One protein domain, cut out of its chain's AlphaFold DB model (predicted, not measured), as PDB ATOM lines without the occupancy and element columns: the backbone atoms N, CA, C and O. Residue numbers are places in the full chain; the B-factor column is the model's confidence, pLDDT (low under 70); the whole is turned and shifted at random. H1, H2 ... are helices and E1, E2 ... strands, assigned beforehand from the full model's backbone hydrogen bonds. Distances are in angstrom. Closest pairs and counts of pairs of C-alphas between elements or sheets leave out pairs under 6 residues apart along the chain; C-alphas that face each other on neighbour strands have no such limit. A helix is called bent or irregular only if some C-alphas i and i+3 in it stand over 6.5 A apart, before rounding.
ATOM      1  N   ILE A   5     206.443 170.188 180.594       92.50
ATOM      2  CA  ILE A   5     205.841 169.694 179.351       92.50
ATOM      3  C   ILE A   5     206.416 168.308 179.069       92.50
ATOM      4  O   ILE A   5     207.628 168.113 179.101       92.50
ATOM      5  N   ILE A   6     205.537 167.337 178.845       91.88
ATOM      6  CA  ILE A   6     205.888 165.958 178.511       91.88
ATOM      7  C   ILE A   6     205.525 165.724 177.048       91.88
ATOM      8  O   ILE A   6     204.378 165.913 176.651       91.88
ATOM      9  N   TRP A   7     206.494 165.287 176.252       89.25
ATOM     10  CA  TRP A   7     206.278 164.920 174.856       89.25
ATOM     11  C   TRP A   7     206.045 163.413 174.734       89.25
ATOM     12  O   TRP A   7     206.927 162.627 175.080       89.25
ATOM     13  N   ASP A   8     204.890 163.001 174.207       85.25
ATOM     14  CA  ASP A   8     204.686 161.633 173.719       85.25
ATOM     15  C   ASP A   8     205.314 161.557 172.318       85.25
ATOM     16  O   ASP A   8     204.723 161.929 171.303       85.25
ATOM     17  N   SER A   9     206.599 161.198 172.289       64.38
ATOM     18  CA  SER A   9     207.509 161.342 171.145       64.38
ATOM     19  C   SER A   9     207.282 160.340 170.010       64.38
ATOM     20  O   SER A   9     208.139 160.197 169.140       64.38
ATOM     21  N   SER A  10     206.176 159.602 170.034       63.47
ATOM     22  CA  SER A  10     205.961 158.462 169.148       63.47
ATOM     23  C   SER A  10     205.522 158.846 167.726       63.47
ATOM     24  O   SER A  10     205.750 158.058 166.812       63.47
ATOM     25  N   GLU A  11     204.988 160.054 167.487       59.56
ATOM     26  CA  GLU A  11     204.346 160.356 166.189       59.56
ATOM     27  C   GLU A  11     204.783 161.661 165.491       59.56
ATOM     28  O   GLU A  11     204.708 161.745 164.265       59.56
ATOM     29  N   LEU A  12     205.300 162.667 166.209       70.75
ATOM     30  CA  LEU A  12     205.713 163.945 165.608       70.75
ATOM     31  C   LEU A  12     207.239 164.069 165.480       70.75
ATOM     32  O   LEU A  12     207.954 164.278 166.464       70.75
ATOM     33  N   LYS A  13     207.741 164.015 164.238       75.75
ATOM     34  CA  LYS A  13     209.140 164.329 163.893       75.75
ATOM     35  C   LYS A  13     209.361 165.846 163.830       75.75
ATOM     36  O   LYS A  13     209.544 166.408 162.756       75.75
ATOM     37  N   LEU A  14     209.304 166.499 164.986       80.56
ATOM     38  CA  LEU A  14     209.708 167.897 165.158       80.56
ATOM     39  C   LEU A  14     211.180 167.959 165.565       80.56
ATOM     40  O   LEU A  14     211.603 167.153 166.400       80.56
ATOM     41  N   ASP A  15     211.927 168.909 165.005       85.19
ATOM     42  CA  ASP A  15     213.280 169.215 165.470       85.19
ATOM     43  C   ASP A  15     213.266 169.887 166.857       85.19
ATOM     44  O   ASP A  15     212.220 170.299 167.375       85.19
ATOM     45  N   ASP A  16     214.439 169.975 167.482       85.81
ATOM     46  CA  ASP A  16     214.574 170.518 168.836       85.81
ATOM     47  C   ASP A  16     214.168 171.998 168.922       85.81
ATOM     48  O   ASP A  16     213.642 172.438 169.944       85.81
ATOM     49  N   TYR A  17     214.350 172.765 167.843       85.88
ATOM     50  CA  TYR A  17     213.980 174.179 167.797       85.88
ATOM     51  C   TYR A  17     212.458 174.366 167.767       85.88
ATOM     52  O   TYR A  17     211.902 175.171 168.513       85.88
ATOM     53  N   SER A  18     211.771 173.572 166.952       85.81
ATOM     54  CA  SER A  18     210.315 173.508 166.844       85.81
ATOM     55  C   SER A  18     209.697 173.112 168.185       85.81
ATOM     56  O   SER A  18     208.760 173.753 168.667       85.81
ATOM     57  N   ARG A  19     210.279 172.102 168.849       87.50
ATOM     58  CA  ARG A  19     209.878 171.691 170.204       87.50
ATOM     59  C   ARG A  19     210.037 172.834 171.199       87.50
ATOM     60  O   ARG A  19     209.075 173.163 171.887       87.50
ATOM     61  N   LEU A  20     211.195 173.492 171.222       89.19
ATOM     62  CA  LEU A  20     211.450 174.626 172.112       89.19
ATOM     63  C   LEU A  20     210.462 175.782 171.882       89.19
ATOM     64  O   LEU A  20     209.954 176.361 172.842       89.19
ATOM     65  N   ASN A  21     210.142 176.098 170.625       89.62
ATOM     66  CA  ASN A  21     209.165 177.137 170.290       89.62
ATOM     67  C   ASN A  21     207.764 176.796 170.797       89.62
ATOM     68  O   ASN A  21     207.072 177.664 171.334       89.62
ATOM     69  N   ILE A  22     207.347 175.539 170.641       90.06
ATOM     70  CA  ILE A  22     206.062 175.060 171.151       90.06
ATOM     71  C   ILE A  22     206.034 175.128 172.678       90.06
ATOM     72  O   ILE A  22     205.060 175.625 173.249       90.06
ATOM     73  N   GLU A  23     207.104 174.693 173.344       92.25
ATOM     74  CA  GLU A  23     207.210 174.776 174.800       92.25
ATOM     75  C   GLU A  23     207.116 176.220 175.293       92.25
ATOM     76  O   GLU A  23     206.360 176.510 176.224       92.25
ATOM     77  N   TYR A  24     207.827 177.138 174.637       92.06
ATOM     78  CA  TYR A  24     207.782 178.560 174.949       92.06
ATOM     79  C   TYR A  24     206.377 179.147 174.755       92.06
ATOM     80  O   TYR A  24     205.861 179.825 175.646       92.06
ATOM     81  N   ALA A  25     205.728 178.855 173.625       91.56
ATOM     82  CA  ALA A  25     204.392 179.361 173.326       91.56
ATOM     83  C   ALA A  25     203.347 178.858 174.328       91.56
ATOM     84  O   ALA A  25     202.560 179.646 174.847       91.56
ATOM     85  N   LEU A  26     203.382 177.568 174.672       92.69
ATOM     86  CA  LEU A  26     202.516 176.998 175.702       92.69
ATOM     87  C   LEU A  26     202.761 177.632 177.071       92.69
ATOM     88  O   LEU A  26     201.818 177.928 177.802       92.69
ATOM     89  N   ASN A  27     204.024 177.860 177.425       93.94
ATOM     90  CA  ASN A  27     204.397 178.474 178.693       93.94
ATOM     91  C   ASN A  27     203.857 179.911 178.810       93.94
ATOM     92  O   ASN A  27     203.357 180.291 179.876       93.94
ATOM     93  N   LEU A  28     203.918 180.675 177.716       92.62
ATOM     94  CA  LEU A  28     203.355 182.018 177.617       92.62
ATOM     95  C   LEU A  28     201.826 181.992 177.695       92.62
ATOM     96  O   LEU A  28     201.248 182.720 178.502       92.62
ATOM     97  N   GLU A  29     201.174 181.130 176.914       93.62
ATOM     98  CA  GLU A  29     199.713 181.057 176.856       93.62
ATOM     99  C   GLU A  29     199.122 180.648 178.212       93.62
ATOM    100  O   GLU A  29     198.193 181.283 178.710       93.62
ATOM    101  N   VAL A  30     199.732 179.669 178.892       94.00
ATOM    102  CA  VAL A  30     199.366 179.312 180.271       94.00
ATOM    103  C   VAL A  30     199.518 180.509 181.209       94.00
ATOM    104  O   VAL A  30     198.609 180.778 181.992       94.00
ATOM    105  N   THR A  31     200.617 181.266 181.131       93.94
ATOM    106  CA  THR A  31     200.776 182.486 181.941       93.94
ATOM    107  C   THR A  31     199.658 183.489 181.679       93.94
ATOM    108  O   THR A  31     199.086 184.015 182.633       93.94
ATOM    109  N   LEU A  32     199.310 183.736 180.416       93.38
ATOM    110  CA  LEU A  32     198.244 184.669 180.054       93.38
ATOM    111  C   LEU A  32     196.880 184.208 180.575       93.38
ATOM    112  O   LEU A  32     196.118 185.022 181.099       93.38
ATOM    113  N   ILE A  33     196.580 182.910 180.478       92.00
ATOM    114  CA  ILE A  33     195.348 182.325 181.015       92.00
ATOM    115  C   ILE A  33     195.274 182.533 182.529       92.00
ATOM    116  O   ILE A  33     194.218 182.935 183.028       92.00
ATOM    117  N   LEU A  34     196.372 182.278 183.250       92.69
ATOM    118  CA  LEU A  34     196.430 182.455 184.699       92.69
ATOM    119  C   LEU A  34     196.250 183.924 185.077       92.69
ATOM    120  O   LEU A  34     195.332 184.211 185.833       92.69
ATOM    121  N   ILE A  35     197.003 184.857 184.486       93.19
ATOM    122  CA  ILE A  35     196.845 186.303 184.741       93.19
ATOM    123  C   ILE A  35     195.386 186.739 184.546       93.19
ATOM    124  O   ILE A  35     194.814 187.403 185.404       93.19
ATOM    125  N   LYS A  36     194.751 186.332 183.439       91.69
ATOM    126  CA  LYS A  36     193.390 186.779 183.100       91.69
ATOM    127  C   LYS A  36     192.299 186.190 183.992       91.69
ATOM    128  O   LYS A  36     191.284 186.841 184.210       91.69
ATOM    129  N   ASN A  37     192.452 184.946 184.446       84.25
ATOM    130  CA  ASN A  37     191.329 184.182 185.005       84.25
ATOM    131  C   ASN A  37     191.537 183.693 186.439       84.25
ATOM    132  O   ASN A  37     190.569 183.236 187.066       84.25
ATOM    133  N   ALA A  38     192.781 183.693 186.916       85.69
ATOM    134  CA  ALA A  38     193.171 183.215 188.232       85.69
ATOM    135  C   ALA A  38     194.629 183.596 188.558       85.69
ATOM    136  O   ALA A  38     195.477 182.722 188.726       85.69
ATOM    137  N   GLU A  39     194.924 184.897 188.622       90.38
ATOM    138  CA  GLU A  39     196.291 185.418 188.803       90.38
ATOM    139  C   GLU A  39     196.989 184.822 190.036       90.38
ATOM    140  O   GLU A  39     198.160 184.463 189.980       90.38
ATOM    141  N   HIS A  40     196.231 184.592 191.109       90.62
ATOM    142  CA  HIS A  40     196.691 183.927 192.333       90.62
ATOM    143  C   HIS A  40     197.234 182.500 192.120       90.62
ATOM    144  O   HIS A  40     197.874 181.955 193.015       90.62
ATOM    145  N   PHE A  41     196.992 181.868 190.965       91.94
ATOM    146  CA  PHE A  41     197.587 180.577 190.613       91.94
ATOM    147  C   PHE A  41     198.953 180.678 189.927       91.94
ATOM    148  O   PHE A  41     199.571 179.642 189.683       91.94
ATOM    149  N   LEU A  42     199.465 181.880 189.642       91.88
ATOM    150  CA  LEU A  42     200.794 182.056 189.047       91.88
ATOM    151  C   LEU A  42     201.911 181.481 189.921       91.88
ATOM    152  O   LEU A  42     202.806 180.822 189.392       91.88
ATOM    153  N   ASP A  43     201.815 181.637 191.242       92.19
ATOM    154  CA  ASP A  43     202.786 181.081 192.196       92.19
ATOM    155  C   ASP A  43     202.834 179.546 192.159       92.19
ATOM    156  O   ASP A  43     203.842 178.925 192.492       92.19
ATOM    157  N   TYR A  44     201.757 178.927 191.678       92.94
ATOM    158  CA  TYR A  44     201.597 177.483 191.558       92.94
ATOM    159  C   TYR A  44     201.827 176.983 190.130       92.94
ATOM    160  O   TYR A  44     201.586 175.811 189.842       92.94
ATOM    161  N   LYS A  45     202.311 177.834 189.216       92.62
ATOM    162  CA  LYS A  45     202.545 177.460 187.815       92.62
ATOM    163  C   LYS A  45     203.492 176.265 187.672       92.62
ATOM    164  O   LYS A  45     203.338 175.473 186.748       92.62
ATOM    165  N   SER A  46     204.441 176.101 188.591       94.19
ATOM    166  CA  SER A  46     205.347 174.946 188.617       94.19
ATOM    167  C   SER A  46     204.650 173.609 188.878       94.19
ATOM    168  O   SER A  46     205.251 172.569 188.644       94.19
ATOM    169  N   LEU A  47     203.400 173.622 189.354       94.31
ATOM    170  CA  LEU A  47     202.576 172.426 189.550       94.31
ATOM    171  C   LEU A  47     201.799 172.028 188.287       94.31
ATOM    172  O   LEU A  47     201.067 171.043 188.303       94.31
ATOM    173  N   ILE A  48     201.902 172.808 187.207       94.94
ATOM    174  CA  ILE A  48     201.234 172.511 185.941       94.94
ATOM    175  C   ILE A  48     202.114 171.568 185.130       94.94
ATOM    176  O   ILE A  48     203.265 171.884 184.817       94.94
ATOM    177  N   THR A  49     201.522 170.447 184.731       95.25
ATOM    178  CA  THR A  49     202.106 169.514 183.773       95.25
ATOM    179  C   THR A  49     201.182 169.415 182.564       95.25
ATOM    180  O   THR A  49     199.999 169.087 182.689       95.25
ATOM    181  N   LEU A  50     201.720 169.718 181.386       93.75
ATOM    182  CA  LEU A  50     201.049 169.487 180.109       93.75
ATOM    183  C   LEU A  50     201.676 168.287 179.407       93.75
ATOM    184  O   LEU A  50     202.881 168.062 179.505       93.75
ATOM    185  N   GLN A  51     200.864 167.547 178.664       92.69
ATOM    186  CA  GLN A  51     201.331 166.504 177.764       92.69
ATOM    187  C   GLN A  51     201.013 166.904 176.325       92.69
ATOM    188  O   GLN A  51     199.920 167.397 176.045       92.69
ATOM    189  N   ILE A  52     201.956 166.684 175.416       89.25
ATOM    190  CA  ILE A  52     201.752 166.854 173.981       89.25
ATOM    191  C   ILE A  52     201.764 165.472 173.349       89.25
ATOM    192  O   ILE A  52     202.789 164.793 173.354       89.25
ATOM    193  N   LYS A  53     200.620 165.068 172.797       88.06
ATOM    194  CA  LYS A  53     200.438 163.776 172.138       88.06
ATOM    195  C   LYS A  53     199.822 163.981 170.768       88.06
ATOM    196  O   LYS A  53     198.717 164.499 170.666       88.06
ATOM    197  N   ASN A  54     200.539 163.597 169.717       83.44
ATOM    198  CA  ASN A  54     200.082 163.701 168.325       83.44
ATOM    199  C   ASN A  54     199.641 165.129 167.954       83.44
ATOM    200  O   ASN A  54     198.669 165.337 167.237       83.44
ATOM    201  N   GLY A  55     200.327 166.132 168.510       81.38
ATOM    202  CA  GLY A  55     200.014 167.549 168.304       81.38
ATOM    203  C   GLY A  55     198.852 168.062 169.152       81.38
ATOM    204  O   GLY A  55     198.531 169.245 169.088       81.38
ATOM    205  N   HIS A  56     198.251 167.208 169.978       87.38
ATOM    206  CA  HIS A  56     197.221 167.588 170.931       87.38
ATOM    207  C   HIS A  56     197.803 167.929 172.294       87.38
ATOM    208  O   HIS A  56     198.675 167.225 172.802       87.38
ATOM    209  N   VAL A  57     197.278 168.993 172.897       91.25
ATOM    210  CA  VAL A  57     197.623 169.401 174.259       91.25
ATOM    211  C   VAL A  57     196.657 168.743 175.229       91.25
ATOM    212  O   VAL A  57     195.441 168.884 175.114       91.25
ATOM    213  N   LEU A  58     197.203 168.056 176.222       92.62
ATOM    214  CA  LEU A  58     196.472 167.453 177.323       92.62
ATOM    215  C   LEU A  58     196.983 168.046 178.635       92.62
ATOM    216  O   LEU A  58     198.159 168.378 178.776       92.62
ATOM    217  N   ILE A  59     196.091 168.180 179.610       93.62
ATOM    218  CA  ILE A  59     196.459 168.587 180.969       93.62
ATOM    219  C   ILE A  59     196.630 167.313 181.785       93.62
ATOM    220  O   ILE A  59     195.691 166.518 181.872       93.62
ATOM    221  N   ASP A  60     197.811 167.134 182.368       93.31
ATOM    222  CA  ASP A  60     198.137 165.955 183.162       93.31
ATOM    223  C   ASP A  60     197.255 165.867 184.417       93.31
ATOM    224  O   ASP A  60     196.879 166.884 185.011       93.31
ATOM    225  N   THR A  61     196.949 164.641 184.838       90.06
ATOM    226  CA  THR A  61     196.215 164.351 186.073       90.06
ATOM    227  C   THR A  61     196.930 164.827 187.338       90.06
ATOM    228  O   THR A  61     196.260 165.083 188.335       90.06
ATOM    229  N   GLU A  62     198.254 164.987 187.297       90.56
ATOM    230  CA  GLU A  62     199.070 165.551 188.375       90.56
ATOM    231  C   GLU A  62     198.846 167.057 188.564       90.56
ATOM    232  O   GLU A  62     199.111 167.581 189.647       90.56
ATOM    233  N   THR A  63     198.328 167.766 187.549       93.12
ATOM    234  CA  THR A  63     198.012 169.192 187.692       93.12
ATOM    235  C   THR A  63     196.868 169.351 188.702       93.12
ATOM    236  O   THR A  63     195.753 168.874 188.448       93.12
ATOM    237  N   PRO A  64     197.080 170.049 189.832       92.50
ATOM    238  CA  PRO A  64     196.103 170.084 190.905       92.50
ATOM    239  C   PRO A  64     194.829 170.832 190.500       92.50
ATOM    240  O   PRO A  64     194.831 171.800 189.729       92.50
ATOM    241  N   GLN A  65     193.706 170.409 191.077       90.94
ATOM    242  CA  GLN A  65     192.503 171.236 191.090       90.94
ATOM    243  C   GLN A  65     192.707 172.413 192.058       90.94
ATOM    244  O   GLN A  65     193.328 172.228 193.102       90.94
ATOM    245  N   PRO A  66     192.192 173.618 191.753       91.25
ATOM    246  CA  PRO A  66     191.297 173.963 190.640       91.25
ATOM    247  C   PRO A  66     192.018 174.442 189.360       91.25
ATOM    248  O   PRO A  66     191.349 174.790 188.384       91.25
ATOM    249  N   ILE A  67     193.357 174.464 189.340       91.50
ATOM    250  CA  ILE A  67     194.174 174.958 188.214       91.50
ATOM    251  C   ILE A  67     193.852 174.180 186.938       91.50
ATOM    252  O   ILE A  67     193.541 174.775 185.905       91.50
ATOM    253  N   ALA A  68     193.812 172.849 187.027       93.06
ATOM    254  CA  ALA A  68     193.457 171.994 185.900       93.06
ATOM    255  C   ALA A  68     192.084 172.350 185.300       93.06
ATOM    256  O   ALA A  68     191.938 172.384 184.080       93.06
ATOM    257  N   LYS A  69     191.073 172.670 186.120       91.56
ATOM    258  CA  LYS A  69     189.753 173.106 185.628       91.56
ATOM    259  C   LYS A  69     189.827 174.432 184.866       91.56
ATOM    260  O   LYS A  69     189.178 174.573 183.833       91.56
ATOM    261  N   LYS A  70     190.626 175.394 185.337       90.50
ATOM    262  CA  LYS A  70     190.808 176.690 184.658       90.50
ATOM    263  C   LYS A  70     191.488 176.534 183.302       90.50
ATOM    264  O   LYS A  70     191.047 177.149 182.334       90.50
ATOM    265  N   LEU A  71     192.506 175.681 183.221       90.88
ATOM    266  CA  LEU A  71     193.182 175.382 181.961       90.88
ATOM    267  C   LEU A  71     192.272 174.610 180.999       90.88
ATOM    268  O   LEU A  71     192.227 174.949 179.823       90.88
ATOM    269  N   LYS A  72     191.473 173.646 181.486       90.69
ATOM    270  CA  LYS A  72     190.504 172.902 180.654       90.69
ATOM    271  C   LYS A  72     189.510 173.826 179.950       90.69
ATOM    272  O   LYS A  72     189.232 173.627 178.774       90.69
ATOM    273  N   ASN A  73     189.035 174.870 180.630       89.50
ATOM    274  CA  ASN A  73     188.140 175.863 180.026       89.50
ATOM    275  C   ASN A  73     188.799 176.675 178.894       89.50
ATOM    276  O   ASN A  73     188.091 177.274 178.093       89.50
ATOM    277  N   ASN A  74     190.133 176.694 178.829       90.25
ATOM    278  CA  ASN A  74     190.921 177.412 177.825       90.25
ATOM    279  C   ASN A  74     191.740 176.450 176.942       90.25
ATOM    280  O   ASN A  74     192.660 176.876 176.247       90.25
ATOM    281  N   LEU A  75     191.415 175.151 176.943       86.19
ATOM    282  CA  LEU A  75     192.198 174.131 176.239       86.19
ATOM    283  C   LEU A  75     192.247 174.371 174.727       86.19
ATOM    284  O   LEU A  75     193.260 174.091 174.099       86.19
ATOM    285  N   ILE A  76     191.184 174.947 174.160       86.25
ATOM    286  CA  ILE A  76     191.126 175.324 172.741       86.25
ATOM    287  C   ILE A  76     192.227 176.341 172.400       86.25
ATOM    288  O   ILE A  76     192.908 176.179 171.397       86.25
ATOM    289  N   GLN A  77     192.483 177.334 173.261       86.50
ATOM    290  CA  GLN A  77     193.536 178.340 173.033       86.50
ATOM    291  C   GLN A  77     194.939 177.717 173.081       86.50
ATOM    292  O   GLN A  77     195.806 178.034 172.260       86.50
ATOM    293  N   LEU A  78     195.150 176.783 174.014       86.62
ATOM    294  CA  LEU A  78     196.390 176.007 174.101       86.62
ATOM    295  C   LEU A  78     196.583 175.142 172.849       86.62
ATOM    296  O   LEU A  78     197.671 175.118 172.274       86.62
ATOM    297  N   GLN A  79     195.518 174.479 172.396       88.88
ATOM    298  CA  GLN A  79     195.528 173.651 171.197       88.88
ATOM    299  C   GLN A  79     195.835 174.471 169.939       88.88
ATOM    300  O   GLN A  79     196.663 174.060 169.130       88.88
ATOM    301  N   ASP A  80     195.223 175.646 169.789       87.50
ATOM    302  CA  ASP A  80     195.448 176.537 168.648       87.50
ATOM    303  C   ASP A  80     196.899 177.020 168.571       87.50
ATOM    304  O   ASP A  80     197.465 177.117 167.479       87.50
ATOM    305  N   SER A  81     197.516 177.304 169.721       82.81
ATOM    306  CA  SER A  81     198.914 177.739 169.798       82.81
ATOM    307  C   SER A  81     199.868 176.665 169.271       82.81
ATOM    308  O   SER A  81     200.765 176.966 168.485       82.81
ATOM    309  N   VAL A  82     199.632 175.403 169.636       83.88
ATOM    310  CA  VAL A  82     200.432 174.265 169.162       83.88
ATOM    311  C   VAL A  82     200.169 173.972 167.691       83.88
ATOM    312  O   VAL A  82     201.116 173.865 166.914       83.88
ATOM    313  N   SER A  83     198.902 173.917 167.276       85.06
ATOM    314  CA  SER A  83     198.525 173.637 165.886       85.06
ATOM    315  C   SER A  83     199.132 174.644 164.906       85.06
ATOM    316  O   SER A  83     199.634 174.245 163.858       85.06
ATOM    317  N   LYS A  84     199.144 175.941 165.246       83.56
ATOM    318  CA  LYS A  84     199.746 176.991 164.404       83.56
ATOM    319  C   LYS A  84     201.248 176.799 164.213       83.56
ATOM    320  O   LYS A  84     201.749 177.005 163.111       83.56
ATOM    321  N   LEU A  85     201.961 176.420 165.271       82.62
ATOM    322  CA  LEU A  85     203.409 176.220 165.219       82.62
ATOM    323  C   LEU A  85     203.767 174.935 164.475       82.62
ATOM    324  O   LEU A  85     204.597 174.977 163.577       82.62
ATOM    325  N   ILE A  86     203.051 173.840 164.737       80.69
ATOM    326  CA  ILE A  86     203.231 172.590 163.991       80.69
ATOM    327  C   ILE A  86     202.944 172.800 162.500       80.69
ATOM    328  O   ILE A  86     203.716 172.342 161.667       80.69
ATOM    329  N   GLN A  87     201.872 173.513 162.134       76.94
ATOM    330  CA  GLN A  87     201.593 173.829 160.728       76.94
ATOM    331  C   GLN A  87     202.695 174.685 160.108       76.94
ATOM    332  O   GLN A  87     203.094 174.427 158.978       76.94
ATOM    333  N   LYS A  88     203.209 175.681 160.836       69.88
ATOM    334  CA  LYS A  88     204.313 176.514 160.361       69.88
ATOM    335  C   LYS A  88     205.569 175.682 160.101       69.88
ATOM    336  O   LYS A  88     206.177 175.873 159.058       69.88
ATOM    337  N   ASP A  89     205.903 174.744 160.982       63.78
ATOM    338  CA  ASP A  89     207.105 173.913 160.856       63.78
ATOM    339  C   ASP A  89     206.935 172.794 159.812       63.78
ATOM    340  O   ASP A  89     207.868 172.496 159.071       63.78
ATOM    341  N   LEU A  90     205.726 172.238 159.656       55.69
ATOM    342  CA  LEU A  90     205.399 171.295 158.576       55.69
ATOM    343  C   LEU A  90     205.371 171.967 157.194       55.69
ATOM    344  O   LEU A  90     205.733 171.340 156.203       55.69
ATOM    345  N   VAL A  91     204.969 173.239 157.114       51.72
ATOM    346  CA  VAL A  91     205.041 174.048 155.882       51.72
ATOM    347  C   VAL A  91     206.461 174.587 155.654       51.72
ATOM    348  O   VAL A  91     206.835 174.864 154.516       51.72
ATOM    349  N   ALA A  92     207.275 174.693 156.710       45.59
ATOM    350  CA  ALA A  92     208.670 175.120 156.656       45.59
ATOM    351  C   ALA A  92     209.674 173.970 156.487       45.59
ATOM    352  O   ALA A  92     210.872 174.243 156.502       45.59
ATOM    353  N   TRP A  93     209.235 172.722 156.260       34.97
ATOM    354  CA  TRP A  93     210.106 171.710 155.657       34.97
ATOM    355  C   TRP A  93     210.508 172.212 154.274       34.97
ATOM    356  O   TRP A  93     209.676 172.258 153.361       34.97
TER     357      TRP A  93
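AT A GLANCE: This is residues 5 to 93 of the 106 residues of an uncharacterized protein of Croceivirga radicis (UniProt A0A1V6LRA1). A small sheet of three strands is covered on one face by two long helical pieces side by side, H1a and H3, which run opposite ways along the long axis of the whole. At one end H1 folds back sharply as the short arm H1b, which leads to E2, and the small helix H2 sits at the same end. The printed part has 89 residues, with elements in the order E1, H1, E2, E3, H2, H3; the sheet runs E1, E2, E3 and is mixed, and the class is mostly helix. The whole is compact, with a radius of gyration of the C-alphas of 13.0 A, yet elongated, spanning 41 by 23 by 19 A.

IN THESE COORDINATES: E1 is residues 5 to 8, beginning at C-alpha 5 at (205.841, 169.694, 179.351). H1, residues 16 to 47, was assigned as one helix by its hydrogen bonds but is bent: C-alphas 37 and 40 are 9.1 A apart. Its arm H1a, residues 16 to 37, is 31.4 A long and starts at (214.574, 170.518, 168.836); its arm H1b, residues 40 to 47, is 13.2 A long and irregular, with C-alphas 43 and 46 7.6 A apart. E2 is residues 49 to 53, 13.1 A long, and E3 is residues 56 to 59. H2 is residues 67 to 72, and H3, residues 75 to 91, is 24.1 A long and ends at (205.041, 174.048, 155.882).

HOW THE PARTS SIT: E1 and E2 are parallel, with N 6 and O 50 2.8 A apart, within hydrogen-bond range. E2 and E3 form an antiparallel hairpin, with N 51 and O 58 2.8 A apart, also within range. E1, H1 and E2 make a strand-helix-strand unit, two parallel neighbour strands with a helix between, with a left-handed crossover. H1a, H2 and H3 on one face of the sheet make two layers, one of helices and one of strands. H1a has a height over the sheet of 9.2 A. H1a and H3 touch at a shallow tilt of 23 degrees, opposite ways, closest at the C-alphas of Ile 22 and Val 82, 6.0 A. H1a touches H1b with residues 31 to 35 alone, closest at the C-alphas of Leu 34 and Leu 42, 6.2 A. H1a and H2 only just touch, with 3 pairs of C-alphas within 8 A, the closest being those of Ile 33 and Leu 71, 7.3 A. H1b and H3 are apart. Every O i to N i+4 pair is within hydrogen-bond range in H1a, H2 and H3, against 1 of 4 in H1b, where 3 of 5 O i to N i+3 pairs are.

THE WHOLE: The C-alphas farthest apart, those of His 40 and Trp 93, are 40.9 A from each other. The printed part has no cut, and no link is long. Residues 9 to 11 and 88 to 93 have pLDDT under 70; the mean of the printed part is 85.9.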